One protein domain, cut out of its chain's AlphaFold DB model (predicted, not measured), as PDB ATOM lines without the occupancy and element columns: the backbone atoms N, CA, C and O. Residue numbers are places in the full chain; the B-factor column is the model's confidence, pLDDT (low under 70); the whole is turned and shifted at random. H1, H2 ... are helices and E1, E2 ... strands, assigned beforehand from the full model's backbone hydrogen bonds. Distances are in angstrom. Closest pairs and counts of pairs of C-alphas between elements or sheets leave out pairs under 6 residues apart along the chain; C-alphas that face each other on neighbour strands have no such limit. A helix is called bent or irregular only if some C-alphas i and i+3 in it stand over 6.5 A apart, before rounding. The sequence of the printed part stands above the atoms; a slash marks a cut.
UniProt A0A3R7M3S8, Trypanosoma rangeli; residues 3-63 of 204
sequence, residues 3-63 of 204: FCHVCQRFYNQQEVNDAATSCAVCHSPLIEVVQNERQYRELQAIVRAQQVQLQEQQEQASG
ATOM      1  N   PHE A   3     124.999 215.556 243.602       92.44
ATOM      2  CA  PHE A   3     126.341 215.737 244.140       92.44
ATOM      3  C   PHE A   3     126.963 217.004 243.566       92.44
ATOM      4  O   PHE A   3     127.009 217.169 242.353       92.44
ATOM      5  N   CYS A   4     127.436 217.904 244.424       91.25
ATOM      6  CA  CYS A   4     128.143 219.104 243.989       91.25
ATOM      7  C   CYS A   4     129.653 218.882 244.067       91.25
ATOM      8  O   CYS A   4     130.188 218.705 245.162       91.25
ATOM      9  N   HIS A   5     130.339 218.994 242.929       89.12
ATOM     10  CA  HIS A   5     131.797 218.829 242.837       89.12
ATOM     11  C   HIS A   5     132.583 219.955 243.524       89.12
ATOM     12  O   HIS A   5     133.713 219.752 243.954       89.12
ATOM     13  N   VAL A   6     131.978 221.135 243.681       90.00
ATOM     14  CA  VAL A   6     132.610 222.279 244.362       90.00
ATOM     15  C   VAL A   6     132.473 222.163 245.877       90.00
ATOM     16  O   VAL A   6     133.450 222.279 246.605       90.00
ATOM     17  N   CYS A   7     131.260 221.894 246.365       89.12
ATOM     18  CA  CYS A   7     131.015 221.732 247.799       89.12
ATOM     19  C   CYS A   7     131.453 220.361 248.330       89.12
ATOM     20  O   CYS A   7     131.470 220.183 249.546       89.12
ATOM     21  N   GLN A   8     131.729 219.392 247.447       90.19
ATOM     22  CA  GLN A   8     131.999 217.988 247.785       90.19
ATOM     23  C   GLN A   8     130.909 217.402 248.707       90.19
ATOM     24  O   GLN A   8     131.183 216.686 249.671       90.19
ATOM     25  N   ARG A   9     129.641 217.758 248.447       89.62
ATOM     26  CA  ARG A   9     128.474 217.415 249.280       89.62
ATOM     27  C   ARG A   9     127.314 216.890 248.446       89.62
ATOM     28  O   ARG A   9     127.138 217.282 247.291       89.62
ATOM     29  N   PHE A  10     126.513 216.036 249.077       90.50
ATOM     30  CA  PHE A  10     125.269 215.523 248.520       90.50
ATOM     31  C   PHE A  10     124.083 216.377 248.963       90.50
ATOM     32  O   PHE A  10     124.025 216.798 250.116       90.50
ATOM     33  N   TYR A  11     123.141 216.571 248.050       88.06
ATOM     34  CA  TYR A  11     121.931 217.365 248.221       88.06
ATOM     35  C   TYR A  11     120.710 216.573 247.751       88.06
ATOM     36  O   TYR A  11     120.782 215.747 246.827       88.06
ATOM     37  N   ASN A  12     119.565 216.829 248.368       87.06
ATOM     38  CA  ASN A  12     118.278 216.386 247.844       87.06
ATOM     39  C   ASN A  12     117.766 217.350 246.771       87.06
ATOM     40  O   ASN A  12     118.269 218.458 246.630       87.06
ATOM     41  N   GLN A  13     116.750 216.931 246.009       81.62
ATOM     42  CA  GLN A  13     116.198 217.758 244.927       81.62
ATOM     43  C   GLN A  13     115.717 219.129 245.415       81.62
ATOM     44  O   GLN A  13     116.002 220.130 244.783       81.62
ATOM     45  N   GLN A  14     115.081 219.178 246.590       79.38
ATOM     46  CA  GLN A  14     114.604 220.421 247.207       79.38
ATOM     47  C   GLN A  14     115.728 221.404 247.582       79.38
ATOM     48  O   GLN A  14     115.462 222.578 247.819       79.38
ATOM     49  N   GLU A  15     116.973 220.931 247.661       77.56
ATOM     50  CA  GLU A  15     118.158 221.726 248.004       77.56
ATOM     51  C   GLU A  15     118.969 222.122 246.754       77.56
ATOM     52  O   GLU A  15     120.048 222.710 246.859       77.56
ATOM     53  N   VAL A  16     118.465 221.790 245.562       77.75
ATOM     54  CA  VAL A  16     119.029 222.164 244.264       77.75
ATOM     55  C   VAL A  16     118.067 223.137 243.597       77.75
ATOM     56  O   VAL A  16     116.854 222.979 243.673       77.75
ATOM     57  N   ASN A  17     118.595 224.174 242.945       76.56
ATOM     58  CA  ASN A  17     117.738 225.106 242.222       76.56
ATOM     59  C   ASN A  17     117.176 224.417 240.966       76.56
ATOM     60  O   ASN A  17     117.899 224.258 239.981       76.56
ATOM     61  N   ASP A  18     115.896 224.034 241.000       66.44
ATOM     62  CA  ASP A  18     115.202 223.338 239.904       66.44
ATOM     63  C   ASP A  18     115.233 224.121 238.578       66.44
ATOM     64  O   ASP A  18     115.209 223.517 237.508       66.44
ATOM     65  N   ALA A  19     115.341 225.456 238.620       64.75
ATOM     66  CA  ALA A  19     115.433 226.286 237.419       64.75
ATOM     67  C   ALA A  19     116.842 226.308 236.793       64.75
ATOM     68  O   ALA A  19     116.976 226.686 235.631       64.75
ATOM     69  N   ALA A  20     117.889 225.929 237.539       63.47
ATOM     70  CA  ALA A  20     119.282 226.120 237.122       63.47
ATOM     71  C   ALA A  20     120.222 224.920 237.367       63.47
ATOM     72  O   ALA A  20     121.424 225.065 237.147       63.47
ATOM     73  N   THR A  21     119.724 223.765 237.840       77.81
ATOM     74  CA  THR A  21     120.524 222.564 238.194       77.81
ATOM     75  C   THR A  21     121.836 222.902 238.915       77.81
ATOM     76  O   THR A  21     122.875 222.289 238.686       77.81
ATOM     77  N   SER A  22     121.795 223.929 239.763       87.38
ATOM     78  CA  SER A  22     122.958 224.528 240.412       87.38
ATOM     79  C   SER A  22     122.840 224.436 241.926       87.38
ATOM     80  O   SER A  22     121.749 224.295 242.491       87.38
ATOM     81  N   CYS A  23     123.989 224.452 242.600       84.69
ATOM     82  CA  CYS A  23     124.057 224.261 244.045       84.69
ATOM     83  C   CYS A  23     123.470 225.458 244.781       84.69
ATOM     84  O   CYS A  23     123.912 226.579 244.562       84.69
ATOM     85  N   ALA A  24     122.553 225.234 245.724       84.31
ATOM     86  CA  ALA A  24     122.009 226.319 246.539       84.31
ATOM     87  C   ALA A  24     123.054 226.984 247.460       84.31
ATOM     88  O   ALA A  24     122.814 228.079 247.954       84.31
ATOM     89  N   VAL A  25     124.201 226.330 247.697       86.06
ATOM     90  CA  VAL A  25     125.259 226.825 248.593       86.06
ATOM     91  C   VAL A  25     126.335 227.607 247.842       86.06
ATOM     92  O   VAL A  25     126.689 228.703 248.251       86.06
ATOM     93  N   CYS A  26     126.887 227.045 246.763       88.25
ATOM     94  CA  CYS A  26     127.987 227.675 246.021       88.25
ATOM     95  C   CYS A  26     127.582 228.208 244.645       88.25
ATOM     96  O   CYS A  26     128.442 228.682 243.910       88.25
ATOM     97  N   HIS A  27     126.310 228.067 244.261       86.38
ATOM     98  CA  HIS A  27     125.756 228.459 242.957       86.38
ATOM     99  C   HIS A  27     126.427 227.813 241.732       86.38
ATOM    100  O   HIS A  27     126.080 228.129 240.597       86.38
ATOM    101  N   SER A  28     127.338 226.855 241.935       83.69
ATOM    102  CA  SER A  28     128.021 226.164 240.845       83.69
ATOM    103  C   SER A  28     127.053 225.274 240.052       83.69
ATOM    104  O   SER A  28     126.266 224.543 240.670       83.69
ATOM    105  N   PRO A  29     127.140 225.270 238.708       85.50
ATOM    106  CA  PRO A  29     126.381 224.365 237.848       85.50
ATOM    107  C   PRO A  29     126.978 222.949 237.793       85.50
ATOM    108  O   PRO A  29     126.401 222.067 237.166       85.50
ATOM    109  N   LEU A  30     128.131 222.706 238.433       85.81
ATOM    110  CA  LEU A  30     128.803 221.400 238.459       85.81
ATOM    111  C   LEU A  30     128.133 220.448 239.459       85.81
ATOM    112  O   LEU A  30     128.738 220.013 240.448       85.81
ATOM    113  N   ILE A  31     126.859 220.160 239.210       87.69
ATOM    114  CA  ILE A  31     126.071 219.183 239.945       87.69
ATOM    115  C   ILE A  31     125.861 217.936 239.098       87.69
ATOM    116  O   ILE A  31     125.371 217.991 237.975       87.69
ATOM    117  N   GLU A  32     126.166 216.788 239.688       88.25
ATOM    118  CA  GLU A  32     125.918 215.480 239.108       88.25
ATOM    119  C   GLU A  32     124.663 214.845 239.711       88.25
ATOM    120  O   GLU A  32     124.469 214.831 240.930       88.25
ATOM    121  N   VAL A  33     123.800 214.298 238.856       90.62
ATOM    122  CA  VAL A  33     122.631 213.530 239.297       90.62
ATOM    123  C   VAL A  33     123.080 212.116 239.652       90.62
ATOM    124  O   VAL A  33     123.558 211.371 238.797       90.62
ATOM    125  N   VAL A  34     122.890 211.724 240.911       90.06
ATOM    126  CA  VAL A  34     123.216 210.379 241.394       90.06
ATOM    127  C   VAL A  34     122.073 209.438 241.026       90.06
ATOM    128  O   VAL A  34     120.961 209.568 241.547       90.06
ATOM    129  N   GLN A  35     122.348 208.501 240.120       86.56
ATOM    130  CA  GLN A  35     121.330 207.648 239.504       86.56
ATOM    131  C   GLN A  35     121.075 206.355 240.286       86.56
ATOM    132  O   GLN A  35     119.990 205.785 240.191       86.56
ATOM    133  N   ASN A  36     122.056 205.865 241.051       90.75
ATOM    134  CA  ASN A  36     121.947 204.600 241.780       90.75
ATOM    135  C   ASN A  36     122.775 204.583 243.083       90.75
ATOM    136  O   ASN A  36     123.663 205.410 243.294       90.75
ATOM    137  N   GLU A  37     122.498 203.609 243.962       90.88
ATOM    138  CA  GLU A  37     123.221 203.462 245.238       90.88
ATOM    139  C   GLU A  37     124.716 203.169 245.066       90.88
ATOM    140  O   GLU A  37     125.515 203.525 245.931       90.88
ATOM    141  N   ARG A  38     125.111 202.505 243.975       93.38
ATOM    142  CA  ARG A  38     126.516 202.168 243.729       93.38
ATOM    143  C   ARG A  38     127.336 203.435 243.496       93.38
ATOM    144  O   ARG A  38     128.326 203.640 244.188       93.38
ATOM    145  N   GLN A  39     126.867 204.305 242.607       89.62
ATOM    146  CA  GLN A  39     127.451 205.610 242.310       89.62
ATOM    147  C   GLN A  39     127.490 206.485 243.566       89.62
ATOM    148  O   GLN A  39     128.495 207.137 243.828       89.62
ATOM    149  N   TYR A  40     126.441 206.448 244.399       89.69
ATOM    150  CA  TYR A  40     126.445 207.145 245.687       89.69
ATOM    151  C   TYR A  40     127.587 206.672 246.597       89.69
ATOM    152  O   TYR A  40     128.332 207.491 247.128       89.69
ATOM    153  N   ARG A  41     127.757 205.352 246.756       92.00
ATOM    154  CA  ARG A  41     128.831 204.774 247.581       92.00
ATOM    155  C   ARG A  41     130.215 205.080 247.013       92.00
ATOM    156  O   ARG A  41     131.119 205.391 247.782       92.00
ATOM    157  N   GLU A  42     130.374 205.013 245.694       92.69
ATOM    158  CA  GLU A  42     131.624 205.339 244.999       92.69
ATOM    159  C   GLU A  42     132.000 206.816 245.205       92.69
ATOM    160  O   GLU A  42     133.098 207.105 245.680       92.69
ATOM    161  N   LEU A  43     131.071 207.751 244.977       90.19
ATOM    162  CA  LEU A  43     131.293 209.180 245.216       90.19
ATOM    163  C   LEU A  43     131.556 209.484 246.700       90.19
ATOM    164  O   LEU A  43     132.451 210.259 247.024       90.19
ATOM    165  N   GLN A  44     130.840 208.839 247.627       90.62
ATOM    166  CA  GLN A  44     131.110 208.984 249.061       90.62
ATOM    167  C   GLN A  44     132.508 208.503 249.454       90.62
ATOM    168  O   GLN A  44     133.146 209.126 250.305       90.62
ATOM    169  N   ALA A  45     132.979 207.400 248.870       92.81
ATOM    170  CA  ALA A  45     134.323 206.894 249.122       92.81
ATOM    171  C   ALA A  45     135.386 207.892 248.640       92.81
ATOM    172  O   ALA A  45     136.339 208.156 249.371       92.81
ATOM    173  N   ILE A  46     135.181 208.502 247.467       90.69
ATOM    174  CA  ILE A  46     136.061 209.545 246.921       90.69
ATOM    175  C   ILE A  46     136.110 210.762 247.851       90.69
ATOM    176  O   ILE A  46     137.198 211.189 248.233       90.69
ATOM    177  N   VAL A  47     134.952 211.285 248.272       91.19
ATOM    178  CA  VAL A  47     134.878 212.454 249.170       91.19
ATOM    179  C   VAL A  47     135.604 212.184 250.489       91.19
ATOM    180  O   VAL A  47     136.385 213.017 250.948       91.19
ATOM    181  N   ARG A  48     135.393 211.009 251.097       92.25
ATOM    182  CA  ARG A  48     136.082 210.633 252.342       92.25
ATOM    183  C   ARG A  48     137.592 210.530 252.150       92.25
ATOM    184  O   ARG A  48     138.331 211.009 253.000       92.25
ATOM    185  N   ALA A  49     138.044 209.935 251.048       92.50
ATOM    186  CA  ALA A  49     139.468 209.829 250.747       92.50
ATOM    187  C   ALA A  49     140.118 211.214 250.600       92.50
ATOM    188  O   ALA A  49     141.166 211.456 251.193       92.50
ATOM    189  N   GLN A  50     139.468 212.147 249.895       90.81
ATOM    190  CA  GLN A  50     139.962 213.522 249.766       90.81
ATOM    191  C   GLN A  50     140.026 214.252 251.112       90.81
ATOM    192  O   GLN A  50     140.987 214.968 251.376       90.81
ATOM    193  N   GLN A  51     139.032 214.063 251.984       89.69
ATOM    194  CA  GLN A  51     139.031 214.671 253.319       89.69
ATOM    195  C   GLN A  51     140.185 214.161 254.188       89.69
ATOM    196  O   GLN A  51     140.839 214.968 254.844       89.69
ATOM    197  N   VAL A  52     140.466 212.855 254.155       91.06
ATOM    198  CA  VAL A  52     141.613 212.268 254.869       91.06
ATOM    199  C   VAL A  52     142.926 212.838 254.338       91.06
ATOM    200  O   VAL A  52     143.742 213.297 255.126       91.06
ATOM    201  N   GLN A  53     143.099 212.912 253.015       89.12
ATOM    202  CA  GLN A  53     144.301 213.496 252.409       89.12
ATOM    203  C   GLN A  53     144.507 214.964 252.804       89.12
ATOM    204  O   GLN A  53     145.626 215.376 253.096       89.12
ATOM    205  N   LEU A  54     143.436 215.762 252.828       86.44
ATOM    206  CA  LEU A  54     143.499 217.159 253.263       86.44
ATOM    207  C   LEU A  54     143.860 217.275 254.747       86.44
ATOM    208  O   LEU A  54     144.633 218.159 255.110       86.44
ATOM    209  N   GLN A  55     143.333 216.389 255.593       87.56
ATOM    210  CA  GLN A  55     143.680 216.350 257.009       87.56
ATOM    211  C   GLN A  55     145.153 215.969 257.212       87.56
ATOM    212  O   GLN A  55     145.852 216.661 257.943       87.56
ATOM    213  N   GLU A  56     145.654 214.947 256.515       87.75
ATOM    214  CA  GLU A  56     147.068 214.550 256.560       87.75
ATOM    215  C   GLU A  56     147.991 215.684 256.083       87.75
ATOM    216  O   GLU A  56     149.028 215.944 256.694       87.75
ATOM    217  N   GLN A  57     147.609 216.412 255.027       78.25
ATOM    218  CA  GLN A  57     148.347 217.592 254.565       78.25
ATOM    219  C   GLN A  57     148.321 218.736 255.584       78.25
ATOM    220  O   GLN A  57     149.328 219.419 255.754       78.25
ATOM    221  N   GLN A  58     147.198 218.955 256.275       74.62
ATOM    222  CA  GLN A  58     147.115 219.939 257.355       74.62
ATOM    223  C   GLN A  58     147.962 219.532 258.559       74.62
ATOM    224  O   GLN A  58     148.642 220.382 259.123       74.62
ATOM    225  N   GLU A  59     147.980 218.253 258.926       72.69
ATOM    226  CA  GLU A  59     148.836 217.729 259.992       72.69
ATOM    227  C   GLU A  59     150.320 217.898 259.626       72.69
ATOM    228  O   GLU A  59     151.105 218.363 260.452       72.69
ATOM    229  N   GLN A  60     150.694 217.666 258.363       64.75
ATOM    230  CA  GLN A  60     152.044 217.935 257.851       64.75
ATOM    231  C   GLN A  60     152.385 219.435 257.789       64.75
ATOM    232  O   GLN A  60     153.523 219.810 258.062       64.75
ATOM    233  N   ALA A  61     151.416 220.302 257.484       57.91
ATOM    234  CA  ALA A  61     151.584 221.759 257.476       57.91
ATOM    235  C   ALA A  61     151.514 222.397 258.879       57.91
ATOM    236  O   ALA A  61     151.928 223.541 259.056       57.91
ATOM    237  N   SER A  62     150.995 221.671 259.874       54.94
ATOM    238  CA  SER A  62     150.936 222.085 261.282       54.94
ATOM    239  C   SER A  62     152.234 221.825 262.050       54.94
ATOM    240  O   SER A  62     152.355 222.243 263.201       54.94
ATOM    241  N   GLY A  63     153.230 221.196 261.412       54.88
ATOM    242  CA  GLY A  63     154.616 221.300 261.853       54.88
ATOM    243  C   GLY A  63     154.999 222.778 261.870       54.88
ATOM    244  O   GLY A  63     155.061 223.409 260.820       54.88
TER     245      GLY A  63
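Overview. This is residues 3 to 63 of the 204 residues of a protein of Trypanosoma rangeli (UniProt A0A3R7M3S8). One long helix, H1, leads out of a small head that is built mostly of loops and holds two short strands, E1 and E2; the far end of the helix sticks out into the open with residues 52 to 63. After E2 the chain turns back through residues 34 to 36 into H1, which makes much of the longest axis. The printed part has 61 residues, with two named strands and one named helix in the order E1, E2, H1, and its class is mostly helix. The whole is loose, with a radius of gyration of the C-alphas of 14.0 A. It is only just elongated, with spans of 46 by 26 by 15 A.

Arrangement. Start at Phe 3 and read on to E1, residues 9 to 11, which pairs with no named strand. After it, look at residues 16 to 17 and residues 22 to 23, two stretches too short to be named that pair antiparallel. Farther on comes E2, residues 31 to 33, which also pairs with no named strand. E1 and E2 are near each other, with 6 pairs of C-alphas within 10 A. From E2 a tight link of 3 residues takes you to H1, residues 37 to 61. E2 and H1 are apart, though they follow each other. E1 and H1 are near each other, also with 6 pairs of C-alphas within 10 A. In the backbone of H1, every O i to N i+4 pair is within hydrogen-bond range.

Along the chain. Find C-alpha 9 at (128.474, 217.415, 249.280), where E1 begins; it ends with Tyr 11. E2 begins at Ile 31, with its C-alpha at (126.071, 219.183, 239.945), and ends at Val 33. Each of these strands measures 6.6 A from first to last C-alpha. Then find C-alpha 37 at (123.221, 203.462, 245.238), where H1 begins; from there the helix runs 35.9 A to C-alpha 61 at (151.584, 221.759, 257.476). H1 is not bent.

Size, cuts and confidence. The two C-alphas farthest apart are those of Ala 19 and Gly 63, at 46.4 A. Residues 52 to 63, of which 52 to 61 belong to H1, stand free. Without them the body has 49 residues, spans 30 by 22 by 14 A and has a radius of gyration of 10.7 A. The link from E1 to E2 is long, with 19 residues, and the printed part has no cut. The mean pLDDT of the printed part is 84.2; look for values under 70 at residues 18 to 20 and 60 to 63.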